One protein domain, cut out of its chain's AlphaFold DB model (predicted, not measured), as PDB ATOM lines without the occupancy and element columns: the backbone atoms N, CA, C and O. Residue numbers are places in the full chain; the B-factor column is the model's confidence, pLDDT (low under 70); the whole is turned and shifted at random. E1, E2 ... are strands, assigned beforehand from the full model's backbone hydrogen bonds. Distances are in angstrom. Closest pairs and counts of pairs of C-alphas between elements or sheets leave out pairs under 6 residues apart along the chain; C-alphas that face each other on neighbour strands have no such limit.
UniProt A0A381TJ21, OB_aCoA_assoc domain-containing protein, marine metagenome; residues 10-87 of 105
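AT A GLANCE: This is residues 10 to 87 of the 105 residues of the protein "OB_aCoA_assoc domain-containing protein" of marine metagenome (UniProt A0A381TJ21). One strongly twisted five-stranded sheet is curled like part of a barrel and folded back on itself: E3 and E2 face the long, bent hairpin of E4 and E5, with E1 as hinge. The 78 printed residues include strands E1 to E5 and no named helix; the class is all strand, and the order E3 E2 E1 E4 E5 is antiparallel throughout. It is compact, with a radius of gyration of the C-alphas of 13.0 A, yet elongated, spanning 39 by 25 by 17 A.

HOW THE PARTS SIT: E1, residues 10 to 18, and E2, residues 31 to 38, form a hairpin; N 13 and O 35 are within hydrogen-bond range, 2.8 A. E3, residues 43 to 48, completes a meander, each strand the antiparallel neighbour of the one before; N 36 and O 44 are 2.8 A apart. E4, residues 61 to 71, is antiparallel to E1, N 10 to O 62 2.9 A, giving a Greek key, a meander E1 E2 E3 whose first strand neighbours the fourth. E5, residues 78 to 86, forms a hairpin with E4, N 65 to O 83 2.8 A. The closest C-alphas of edge strands E3 and E5, Val 48 and Phe 84, are 4.7 A apart.

IN THESE COORDINATES: E1 begins at C-alpha 10 (34.072, 18.342, 7.091); E4, 28.8 A long, bends by 58 degrees at residue 66; E5, 24.8 A long, ends at C-alpha 86 (30.156, 21.764, -1.101).

THE WHOLE: The farthest C-alphas, Gly 59 and Ser 75, are 40.0 A apart. The printed part has no cut. Links E1 to E2 and E3 to E4 are long. Residues 22 to 29 have pLDDT under 70.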
ATOM      1  N   GLY A  10      32.699  17.910   6.900       97.81
ATOM      2  CA  GLY A  10      34.072  18.342   7.091       97.81
ATOM      3  C   GLY A  10      34.396  19.672   6.435       97.81
ATOM      4  O   GLY A  10      33.537  20.379   5.903       97.81
ATOM      5  N   LYS A  11      35.680  20.006   6.478       98.31
ATOM      6  CA  LYS A  11      36.229  21.257   5.969       98.31
ATOM      7  C   LYS A  11      37.478  20.995   5.141       98.31
ATOM      8  O   LYS A  11      38.344  20.215   5.534       98.31
ATOM      9  N   VAL A  12      37.602  21.685   4.011       98.44
ATOM     10  CA  VAL A  12      38.814  21.646   3.188       98.44
ATOM     11  C   VAL A  12      39.967  22.312   3.941       98.44
ATOM     12  O   VAL A  12      39.877  23.479   4.330       98.44
ATOM     13  N   ILE A  13      41.058  21.570   4.125       98.50
ATOM     14  CA  ILE A  13      42.320  22.051   4.703       98.50
ATOM     15  C   ILE A  13      43.245  22.573   3.610       98.50
ATOM     16  O   ILE A  13      43.846  23.633   3.758       98.50
ATOM     17  N   ASN A  14      43.356  21.827   2.514       98.25
ATOM     18  CA  ASN A  14      44.110  22.224   1.334       98.25
ATOM     19  C   ASN A  14      43.515  21.550   0.093       98.25
ATOM     20  O   ASN A  14      42.977  20.446   0.202       98.25
ATOM     21  N   SER A  15      43.634  22.190  -1.064       97.25
ATOM     22  CA  SER A  15      43.113  21.711  -2.346       97.25
ATOM     23  C   SER A  15      44.113  21.959  -3.473       97.25
ATOM     24  O   SER A  15      44.963  22.845  -3.398       97.25
ATOM     25  N   THR A  16      44.024  21.150  -4.524       96.19
ATOM     26  CA  THR A  16      44.724  21.377  -5.789       96.19
ATOM     27  C   THR A  16      43.863  20.897  -6.949       96.19
ATOM     28  O   THR A  16      43.107  19.927  -6.817       96.19
ATOM     29  N   VAL A  17      43.971  21.580  -8.087       94.88
ATOM     30  CA  VAL A  17      43.262  21.221  -9.315       94.88
ATOM     31  C   VAL A  17      44.190  20.397 -10.196       94.88
ATOM     32  O   VAL A  17      45.276  20.830 -10.581       94.88
ATOM     33  N   VAL A  18      43.754  19.186 -10.523       91.19
ATOM     34  CA  VAL A  18      44.454  18.311 -11.459       91.19
ATOM     35  C   VAL A  18      43.939  18.617 -12.860       91.19
ATOM     36  O   VAL A  18      42.848  18.192 -13.231       91.19
ATOM     37  N   HIS A  19      44.721  19.371 -13.635       88.25
ATOM     38  CA  HIS A  19      44.366  19.739 -15.013       88.25
ATOM     39  C   HIS A  19      44.670  18.633 -16.026       88.25
ATOM     40  O   HIS A  19      43.946  18.472 -17.003       88.25
ATOM     41  N   GLN A  20      45.736  17.865 -15.797       84.25
ATOM     42  CA  GLN A  20      46.161  16.802 -16.700       84.25
ATOM     43  C   GLN A  20      45.902  15.454 -16.031       84.25
ATOM     44  O   GLN A  20      46.678  14.997 -15.191       84.25
ATOM     45  N   ALA A  21      44.762  14.852 -16.365       72.44
ATOM     46  CA  ALA A  21      44.399  13.537 -15.861       72.44
ATOM     47  C   ALA A  21      45.315  12.452 -16.449       72.44
ATOM     48  O   ALA A  21      45.849  12.587 -17.553       72.44
ATOM     49  N   GLN A  22      45.503  11.372 -15.692       69.56
ATOM     50  CA  GLN A  22      46.244  10.203 -16.160       69.56
ATOM     51  C   GLN A  22      45.492   9.503 -17.296       69.56
ATOM     52  O   GLN A  22      44.265   9.589 -17.383       69.56
ATOM     53  N   THR A  23      46.234   8.782 -18.138       67.38
ATOM     54  CA  THR A  23      45.646   7.990 -19.219       67.38
ATOM     55  C   THR A  23      44.640   6.974 -18.662       67.38
ATOM     56  O   THR A  23      44.976   6.235 -17.736       67.38
ATOM     57  N   GLY A  24      43.415   6.948 -19.188       65.69
ATOM     58  CA  GLY A  24      42.279   6.165 -18.681       65.69
ATOM     59  C   GLY A  24      41.365   6.889 -17.678       65.69
ATOM     60  O   GLY A  24      40.344   6.334 -17.279       65.69
ATOM     61  N   TYR A  25      41.700   8.116 -17.264       64.94
ATOM     62  CA  TYR A  25      40.889   8.965 -16.376       64.94
ATOM     63  C   TYR A  25      40.598  10.344 -16.992       64.94
ATOM     64  O   TYR A  25      40.202  11.281 -16.294       64.94
ATOM     65  N   GLU A  26      40.770  10.480 -18.309       61.81
ATOM     66  CA  GLU A  26      40.672  11.742 -19.053       61.81
ATOM     67  C   GLU A  26      39.301  12.406 -18.901       61.81
ATOM     68  O   GLU A  26      39.204  13.629 -18.844       61.81
ATOM     69  N   MET A  27      38.251  11.599 -18.753       60.06
ATOM     70  CA  MET A  27      36.865  12.038 -18.566       60.06
ATOM     71  C   MET A  27      36.594  12.775 -17.245       60.06
ATOM     72  O   MET A  27      35.493  13.286 -17.054       60.06
ATOM     73  N   PHE A  28      37.568  12.837 -16.333       63.97
ATOM     74  CA  PHE A  28      37.418  13.512 -15.046       63.97
ATOM     75  C   PHE A  28      38.184  14.836 -14.949       63.97
ATOM     76  O   PHE A  28      37.972  15.555 -13.981       63.97
ATOM     77  N   GLY A  29      39.064  15.175 -15.900       69.19
ATOM     78  CA  GLY A  29      39.872  16.402 -15.853       69.19
ATOM     79  C   GLY A  29      39.179  17.623 -16.480       69.19
ATOM     80  O   GLY A  29      38.589  17.478 -17.549       69.19
ATOM     81  N   PRO A  30      39.293  18.832 -15.894       87.00
ATOM     82  CA  PRO A  30      39.933  19.151 -14.614       87.00
ATOM     83  C   PRO A  30      39.070  18.758 -13.398       87.00
ATOM     84  O   PRO A  30      37.858  18.957 -13.401       87.00
ATOM     85  N   TYR A  31      39.701  18.266 -12.325       89.81
ATOM     86  CA  TYR A  31      39.028  17.973 -11.047       89.81
ATOM     87  C   TYR A  31      39.815  18.475  -9.838       89.81
ATOM     88  O   TYR A  31      41.045  18.544  -9.858       89.81
ATOM     89  N   CYS A  32      39.102  18.780  -8.752       94.44
ATOM     90  CA  CYS A  32      39.711  19.161  -7.483       94.44
ATOM     91  C   CYS A  32      39.964  17.929  -6.608       94.44
ATOM     92  O   CYS A  32      39.051  17.145  -6.338       94.44
ATOM     93  N   ILE A  33      41.188  17.798  -6.093       95.38
ATOM     94  CA  ILE A  33      41.520  16.896  -4.987       95.38
ATOM     95  C   ILE A  33      41.844  17.722  -3.742       95.38
ATOM     96  O   ILE A  33      42.518  18.749  -3.824       95.38
ATOM     97  N   ALA A  34      41.348  17.290  -2.586       97.94
ATOM     98  CA  ALA A  34      41.489  18.021  -1.337       97.94
ATOM     99  C   ALA A  34      41.833  17.103  -0.163       97.94
ATOM    100  O   ALA A  34      41.460  15.929  -0.130       97.94
ATOM    101  N   ILE A  35      42.518  17.678   0.824       98.50
ATOM    102  CA  ILE A  35      42.606  17.131   2.177       98.50
ATOM    103  C   ILE A  35      41.455  17.737   2.973       98.50
ATOM    104  O   ILE A  35      41.361  18.959   3.101       98.50
ATOM    105  N   ILE A  36      40.596  16.881   3.510       98.56
ATOM    106  CA  ILE A  36      39.372  17.251   4.214       98.56
ATOM    107  C   ILE A  36      39.501  16.778   5.652       98.56
ATOM    108  O   ILE A  36      39.730  15.597   5.898       98.56
ATOM    109  N   GLU A  37      39.371  17.699   6.597       98.56
ATOM    110  CA  GLU A  37      39.260  17.378   8.017       98.56
ATOM    111  C   GLU A  37      37.783  17.195   8.347       98.56
ATOM    112  O   GLU A  37      36.982  18.115   8.159       98.56
ATOM    113  N   LEU A  38      37.415  15.987   8.767       98.25
ATOM    114  CA  LEU A  38      36.071  15.699   9.246       98.25
ATOM    115  C   LEU A  38      35.837  16.388  10.591       98.25
ATOM    116  O   LEU A  38      36.781  16.608  11.351       98.25
ATOM    117  N   GLU A  39      34.579  16.694  10.911       97.81
ATOM    118  CA  GLU A  39      34.214  17.318  12.193       97.81
ATOM    119  C   GLU A  39      34.694  16.509  13.405       97.81
ATOM    120  O   GLU A  39      35.004  17.069  14.454       97.81
ATOM    121  N   GLU A  40      34.789  15.188  13.256       97.81
ATOM    122  CA  GLU A  40      35.264  14.280  14.295       97.81
ATOM    123  C   GLU A  40      36.796  14.256  14.448       97.81
ATOM    124  O   GLU A  40      37.305  13.625  15.374       97.81
ATOM    125  N   GLY A  41      37.545  14.930  13.563       96.88
ATOM    126  CA  GLY A  41      38.998  15.124  13.651       96.88
ATOM    127  C   GLY A  41      39.871  14.438  12.585       96.88
ATOM    128  O   GLY A  41      40.918  14.997  12.248       96.88
ATOM    129  N   PRO A  42      39.531  13.256  12.025       97.31
ATOM    130  CA  PRO A  42      40.367  12.623  11.005       97.31
ATOM    131  C   PRO A  42      40.483  13.434   9.717       97.31
ATOM    132  O   PRO A  42      39.566  14.155   9.324       97.31
ATOM    133  N   ARG A  43      41.602  13.245   9.011       98.06
ATOM    134  CA  ARG A  43      41.856  13.862   7.706       98.06
ATOM    135  C   ARG A  43      41.820  12.825   6.599       98.06
ATOM    136  O   ARG A  43      42.489  11.799   6.690       98.06
ATOM    137  N   ILE A  44      41.062  13.119   5.551       96.94
ATOM    138  CA  ILE A  44      40.842  12.240   4.405       96.94
ATOM    139  C   ILE A  44      41.240  12.978   3.131       96.94
ATOM    140  O   ILE A  44      40.884  14.138   2.939       96.94
ATOM    141  N   THR A  45      41.954  12.293   2.242       97.56
ATOM    142  CA  THR A  45      42.212  12.783   0.884       97.56
ATOM    143  C   THR A  45      41.116  12.274  -0.039       97.56
ATOM    144  O   THR A  45      40.945  11.065  -0.179       97.56
ATOM    145  N   SER A  46      40.367  13.174  -0.672       96.06
ATOM    146  CA  SER A  46      39.330  12.800  -1.639       96.06
ATOM    147  C   SER A  46      39.059  13.922  -2.643       96.06
ATOM    148  O   SER A  46      39.541  15.045  -2.497       96.06
ATOM    149  N   GLN A  47      38.311  13.605  -3.697       95.25
ATOM    150  CA  GLN A  47      37.863  14.584  -4.680       95.25
ATOM    151  C   GLN A  47      36.682  15.391  -4.139       95.25
ATOM    152  O   GLN A  47      35.775  14.828  -3.516       95.25
ATOM    153  N   VAL A  48      36.674  16.688  -4.447       96.31
ATOM    154  CA  VAL A  48      35.498  17.549  -4.280       96.31
ATOM    155  C   VAL A  48      34.838  17.694  -5.649       96.31
ATOM    156  O   VAL A  48      35.505  18.039  -6.622       96.31
ATOM    157  N   VAL A  49      33.558  17.344  -5.731       94.25
ATOM    158  CA  VAL A  49      32.774  17.254  -6.970       94.25
ATOM    159  C   VAL A  49      31.496  18.087  -6.875       94.25
ATOM    160  O   VAL A  49      31.221  18.690  -5.840       94.25
ATOM    161  N   ASP A  50      30.719  18.108  -7.961       93.38
ATOM    162  CA  ASP A  50      29.493  18.908  -8.118       93.38
ATOM    163  C   ASP A  50      29.726  20.421  -7.946       93.38
ATOM    164  O   ASP A  50      28.853  21.166  -7.507       93.38
ATOM    165  N   CYS A  51      30.927  20.879  -8.286       92.69
ATOM    166  CA  CYS A  51      31.318  22.275  -8.255       92.69
ATOM    167  C   CYS A  51      32.458  22.509  -9.249       92.69
ATOM    168  O   CYS A  51      33.126  21.560  -9.671       92.69
ATOM    169  N   GLU A  52      32.709  23.766  -9.608       93.12
ATOM    170  CA  GLU A  52      33.916  24.095 -10.362       93.12
ATOM    171  C   GLU A  52      35.162  23.754  -9.513       93.12
ATOM    172  O   GLU A  52      35.180  24.010  -8.306       93.12
ATOM    173  N   PRO A  53      36.219  23.147 -10.079       93.56
ATOM    174  CA  PRO A  53      37.395  22.775  -9.292       93.56
ATOM    175  C   PRO A  53      38.087  23.966  -8.612       93.56
ATOM    176  O   PRO A  53      38.608  23.836  -7.507       93.56
ATOM    177  N   GLU A  54      38.079  25.129  -9.263       93.25
ATOM    178  CA  GLU A  54      38.833  26.324  -8.860       93.25
ATOM    179  C   GLU A  54      38.200  27.084  -7.685       93.25
ATOM    180  O   GLU A  54      38.884  27.815  -6.963       93.25
ATOM    181  N   ILE A  55      36.900  26.888  -7.445       95.00
ATOM    182  CA  ILE A  55      36.213  27.520  -6.312       95.00
ATOM    183  C   ILE A  55      36.522  26.824  -4.983       95.00
ATOM    184  O   ILE A  55      36.309  27.415  -3.921       95.00
ATOM    185  N   VAL A  56      37.059  25.597  -5.010       96.62
ATOM    186  CA  VAL A  56      37.381  24.821  -3.809       96.62
ATOM    187  C   VAL A  56      38.621  25.387  -3.126       96.62
ATOM    188  O   VAL A  56      39.744  25.258  -3.616       96.62
ATOM    189  N   LYS A  57      38.428  25.973  -1.942       96.75
ATOM    190  CA  LYS A  57      39.480  26.659  -1.180       96.75
ATOM    191  C   LYS A  57      39.573  26.142   0.261       96.75
ATOM    192  O   LYS A  57      38.561  25.685   0.806       96.75
ATOM    193  N   PRO A  58      40.749  26.257   0.915       97.94
ATOM    194  CA  PRO A  58      40.872  26.051   2.355       97.94
ATOM    195  C   PRO A  58      39.812  26.861   3.092       97.94
ATOM    196  O   PRO A  58      39.656  28.051   2.825       97.94
ATOM    197  N   GLY A  59      39.063  26.241   3.998       97.38
ATOM    198  CA  GLY A  59      37.914  26.919   4.601       97.38
ATOM    199  C   GLY A  59      36.565  26.310   4.255       97.38
ATOM    200  O   GLY A  59      35.673  26.312   5.100       97.38
ATOM    201  N   MET A  60      36.424  25.811   3.026       97.69
ATOM    202  CA  MET A  60      35.139  25.412   2.461       97.69
ATOM    203  C   MET A  60      34.536  24.229   3.221       97.69
ATOM    204  O   MET A  60      35.206  23.215   3.431       97.69
ATOM    205  N   LYS A  61      33.267  24.364   3.620       98.12
ATOM    206  CA  LYS A  61      32.488  23.272   4.207       98.12
ATOM    207  C   LYS A  61      32.063  22.298   3.122       98.12
ATOM    208  O   LYS A  61      31.582  22.706   2.064       98.12
ATOM    209  N   VAL A  62      32.213  21.017   3.413       98.12
ATOM    210  CA  VAL A  62      31.886  19.935   2.495       98.12
ATOM    211  C   VAL A  62      31.168  18.808   3.224       98.12
ATOM    212  O   VAL A  62      31.327  18.627   4.432       98.12
ATOM    213  N   LYS A  63      30.414  18.011   2.473       97.88
ATOM    214  CA  LYS A  63      29.779  16.784   2.962       97.88
ATOM    215  C   LYS A  63      30.095  15.599   2.067       97.88
ATOM    216  O   LYS A  63      30.239  15.742   0.852       97.88
ATOM    217  N   SER A  64      30.204  14.427   2.677       97.56
ATOM    218  CA  SER A  64      30.492  13.176   1.990       97.56
ATOM    219  C   SER A  64      29.315  12.717   1.133       97.56
ATOM    220  O   SER A  64      28.162  12.799   1.556       97.56
ATOM    221  N   VAL A  65      29.613  12.150  -0.030       97.50
ATOM    222  CA  VAL A  65      28.649  11.524  -0.936       97.50
ATOM    223  C   VAL A  65      29.193  10.206  -1.471       97.50
ATOM    224  O   VAL A  65      30.401  10.040  -1.659       97.50
ATOM    225  N   PHE A  66      28.291   9.272  -1.763       96.56
ATOM    226  CA  PHE A  66      28.635   7.998  -2.385       96.56
ATOM    227  C   PHE A  66      28.731   8.152  -3.906       96.56
ATOM    228  O   PHE A  66      27.814   8.675  -4.541       96.56
ATOM    229  N   ARG A  67      29.848   7.724  -4.502       94.56
ATOM    230  CA  ARG A  67      30.117   7.859  -5.942       94.56
ATOM    231  C   ARG A  67      30.886   6.662  -6.491       94.56
ATOM    232  O   ARG A  67      31.652   6.021  -5.775       94.56
ATOM    233  N   LYS A  68      30.730   6.415  -7.794       91.62
ATOM    234  CA  LYS A  68      31.644   5.563  -8.567       91.62
ATOM    235  C   LYS A  68      33.014   6.252  -8.630       91.62
ATOM    236  O   LYS A  68      33.104   7.427  -8.992       91.62
ATOM    237  N   LEU A  69      34.060   5.537  -8.234       88.62
ATOM    238  CA  LEU A  69      35.448   6.002  -8.225       88.62
ATOM    239  C   LEU A  69      36.195   5.589  -9.494       88.62
ATOM    240  O   LEU A  69      37.023   6.352  -9.977       88.62
ATOM    241  N   GLY A  70      35.872   4.417 -10.040       85.88
ATOM    242  CA  GLY A  70      36.496   3.880 -11.243       85.88
ATOM    243  C   GLY A  70      35.951   2.499 -11.587       85.88
ATOM    244  O   GLY A  70      35.070   1.974 -10.901       85.88
ATOM    245  N   GLU A  71      36.472   1.923 -12.659       89.38
ATOM    246  CA  GLU A  71      36.230   0.539 -13.053       89.38
ATOM    247  C   GLU A  71      37.510  -0.062 -13.627       89.38
ATOM    248  O   GLU A  71      38.310   0.657 -14.222       89.38
ATOM    249  N   ASP A  72      37.715  -1.364 -13.436       85.31
ATOM    250  CA  ASP A  72      38.946  -2.021 -13.902       85.31
ATOM    251  C   ASP A  72      38.980  -2.191 -15.434       85.31
ATOM    252  O   ASP A  72      40.049  -2.207 -16.041       85.31
ATOM    253  N   SER A  73      37.812  -2.374 -16.062       85.62
ATOM    254  CA  SER A  73      37.611  -2.499 -17.517       85.62
ATOM    255  C   SER A  73      36.116  -2.404 -17.864       85.62
ATOM    256  O   SER A  73      35.286  -2.394 -16.955       85.62
ATOM    257  N   GLU A  74      35.748  -2.422 -19.154       83.94
ATOM    258  CA  GLU A  74      34.338  -2.406 -19.608       83.94
ATOM    259  C   GLU A  74      33.480  -3.551 -19.036       83.94
ATOM    260  O   GLU A  74      32.262  -3.436 -18.934       83.94
ATOM    261  N   SER A  75      34.099  -4.675 -18.671       90.19
ATOM    262  CA  SER A  75      33.440  -5.811 -18.003       90.19
ATOM    263  C   SER A  75      34.036  -6.090 -16.618       90.19
ATOM    264  O   SER A  75      33.912  -7.196 -16.094       90.19
ATOM    265  N   GLY A  76      34.732  -5.103 -16.049       88.75
ATOM    266  CA  GLY A  76      35.446  -5.201 -14.781       88.75
ATOM    267  C   GLY A  76      34.598  -4.815 -13.570       88.75
ATOM    268  O   GLY A  76      33.406  -4.524 -13.669       88.75
ATOM    269  N   ILE A  77      35.231  -4.810 -12.396       93.81
ATOM    270  CA  ILE A  77      34.571  -4.442 -11.141       93.81
ATOM    271  C   ILE A  77      34.394  -2.924 -11.084       93.81
ATOM    272  O   ILE A  77      35.307  -2.166 -11.411       93.81
ATOM    273  N   LEU A  78      33.216  -2.486 -10.635       92.56
ATOM    274  CA  LEU A  78      32.944  -1.086 -10.331       92.56
ATOM    275  C   LEU A  78      33.386  -0.772  -8.903       92.56
ATOM    276  O   LEU A  78      32.856  -1.334  -7.942       92.56
ATOM    277  N   HIS A  79      34.306   0.174  -8.761       93.06
ATOM    278  CA  HIS A  79      34.740   0.663  -7.459       93.06
ATOM    279  C   HIS A  79      33.862   1.832  -7.045       93.06
ATOM    280  O   HIS A  79      33.785   2.840  -7.749       93.06
ATOM    281  N   TYR A  80      33.218   1.716  -5.889       94.88
ATOM    282  CA  TYR A  80      32.464   2.803  -5.278       94.88
ATOM    283  C   TYR A  80      33.115   3.245  -3.975       94.88
ATOM    284  O   TYR A  80      33.783   2.468  -3.296       94.88
ATOM    285  N   GLY A  81      32.885   4.496  -3.604       94.94
ATOM    286  CA  GLY A  81      33.349   5.028  -2.336       94.94
ATOM    287  C   GLY A  81      32.960   6.483  -2.152       94.94
ATOM    288  O   GLY A  81      31.999   6.974  -2.750       94.94
ATOM    289  N   THR A  82      33.713   7.164  -1.297       96.06
ATOM    290  CA  THR A  82      33.354   8.491  -0.803       96.06
ATOM    291  C   THR A  82      34.066   9.599  -1.571       96.06
ATOM    292  O   THR A  82      35.297   9.668  -1.589       96.06
ATOM    293  N   LYS A  83      33.278  10.511  -2.141       96.88
ATOM    294  CA  LYS A  83      33.712  11.849  -2.579       96.88
ATOM    295  C   LYS A  83      33.048  12.907  -1.702       96.88
ATOM    296  O   LYS A  83      32.271  12.562  -0.814       96.88
ATOM    297  N   PHE A  84      33.344  14.176  -1.936       97.75
ATOM    298  CA  PHE A  84      32.750  15.281  -1.192       97.75
ATOM    299  C   PHE A  84      32.126  16.308  -2.129       97.75
ATOM    300  O   PHE A  84      32.579  16.465  -3.256       97.75
ATOM    301  N   ILE A  85      31.098  17.005  -1.661       97.44
ATOM    302  CA  ILE A  85      30.480  18.142  -2.355       97.44
ATOM    303  C   ILE A  85      30.456  19.351  -1.417       97.44
ATOM    304  O   ILE A  85      30.453  19.144  -0.196       97.44
ATOM    305  N   PRO A  86      30.422  20.592  -1.931       97.19
ATOM    306  CA  PRO A  86      30.156  21.764  -1.101       97.19
ATOM    307  C   PRO A  86      28.856  21.594  -0.305       97.19
ATOM    308  O   PRO A  86      27.859  21.085  -0.822       97.19
ATOM    309  N   ASP A  87      28.870  21.976   0.973       92.06
ATOM    310  CA  ASP A  87      27.689  21.808   1.830       92.06
ATOM    311  C   ASP A  87      26.614  22.882   1.575       92.06
ATOM    312  O   ASP A  87      25.421  22.598   1.684       92.06
TER     313      ASP A  87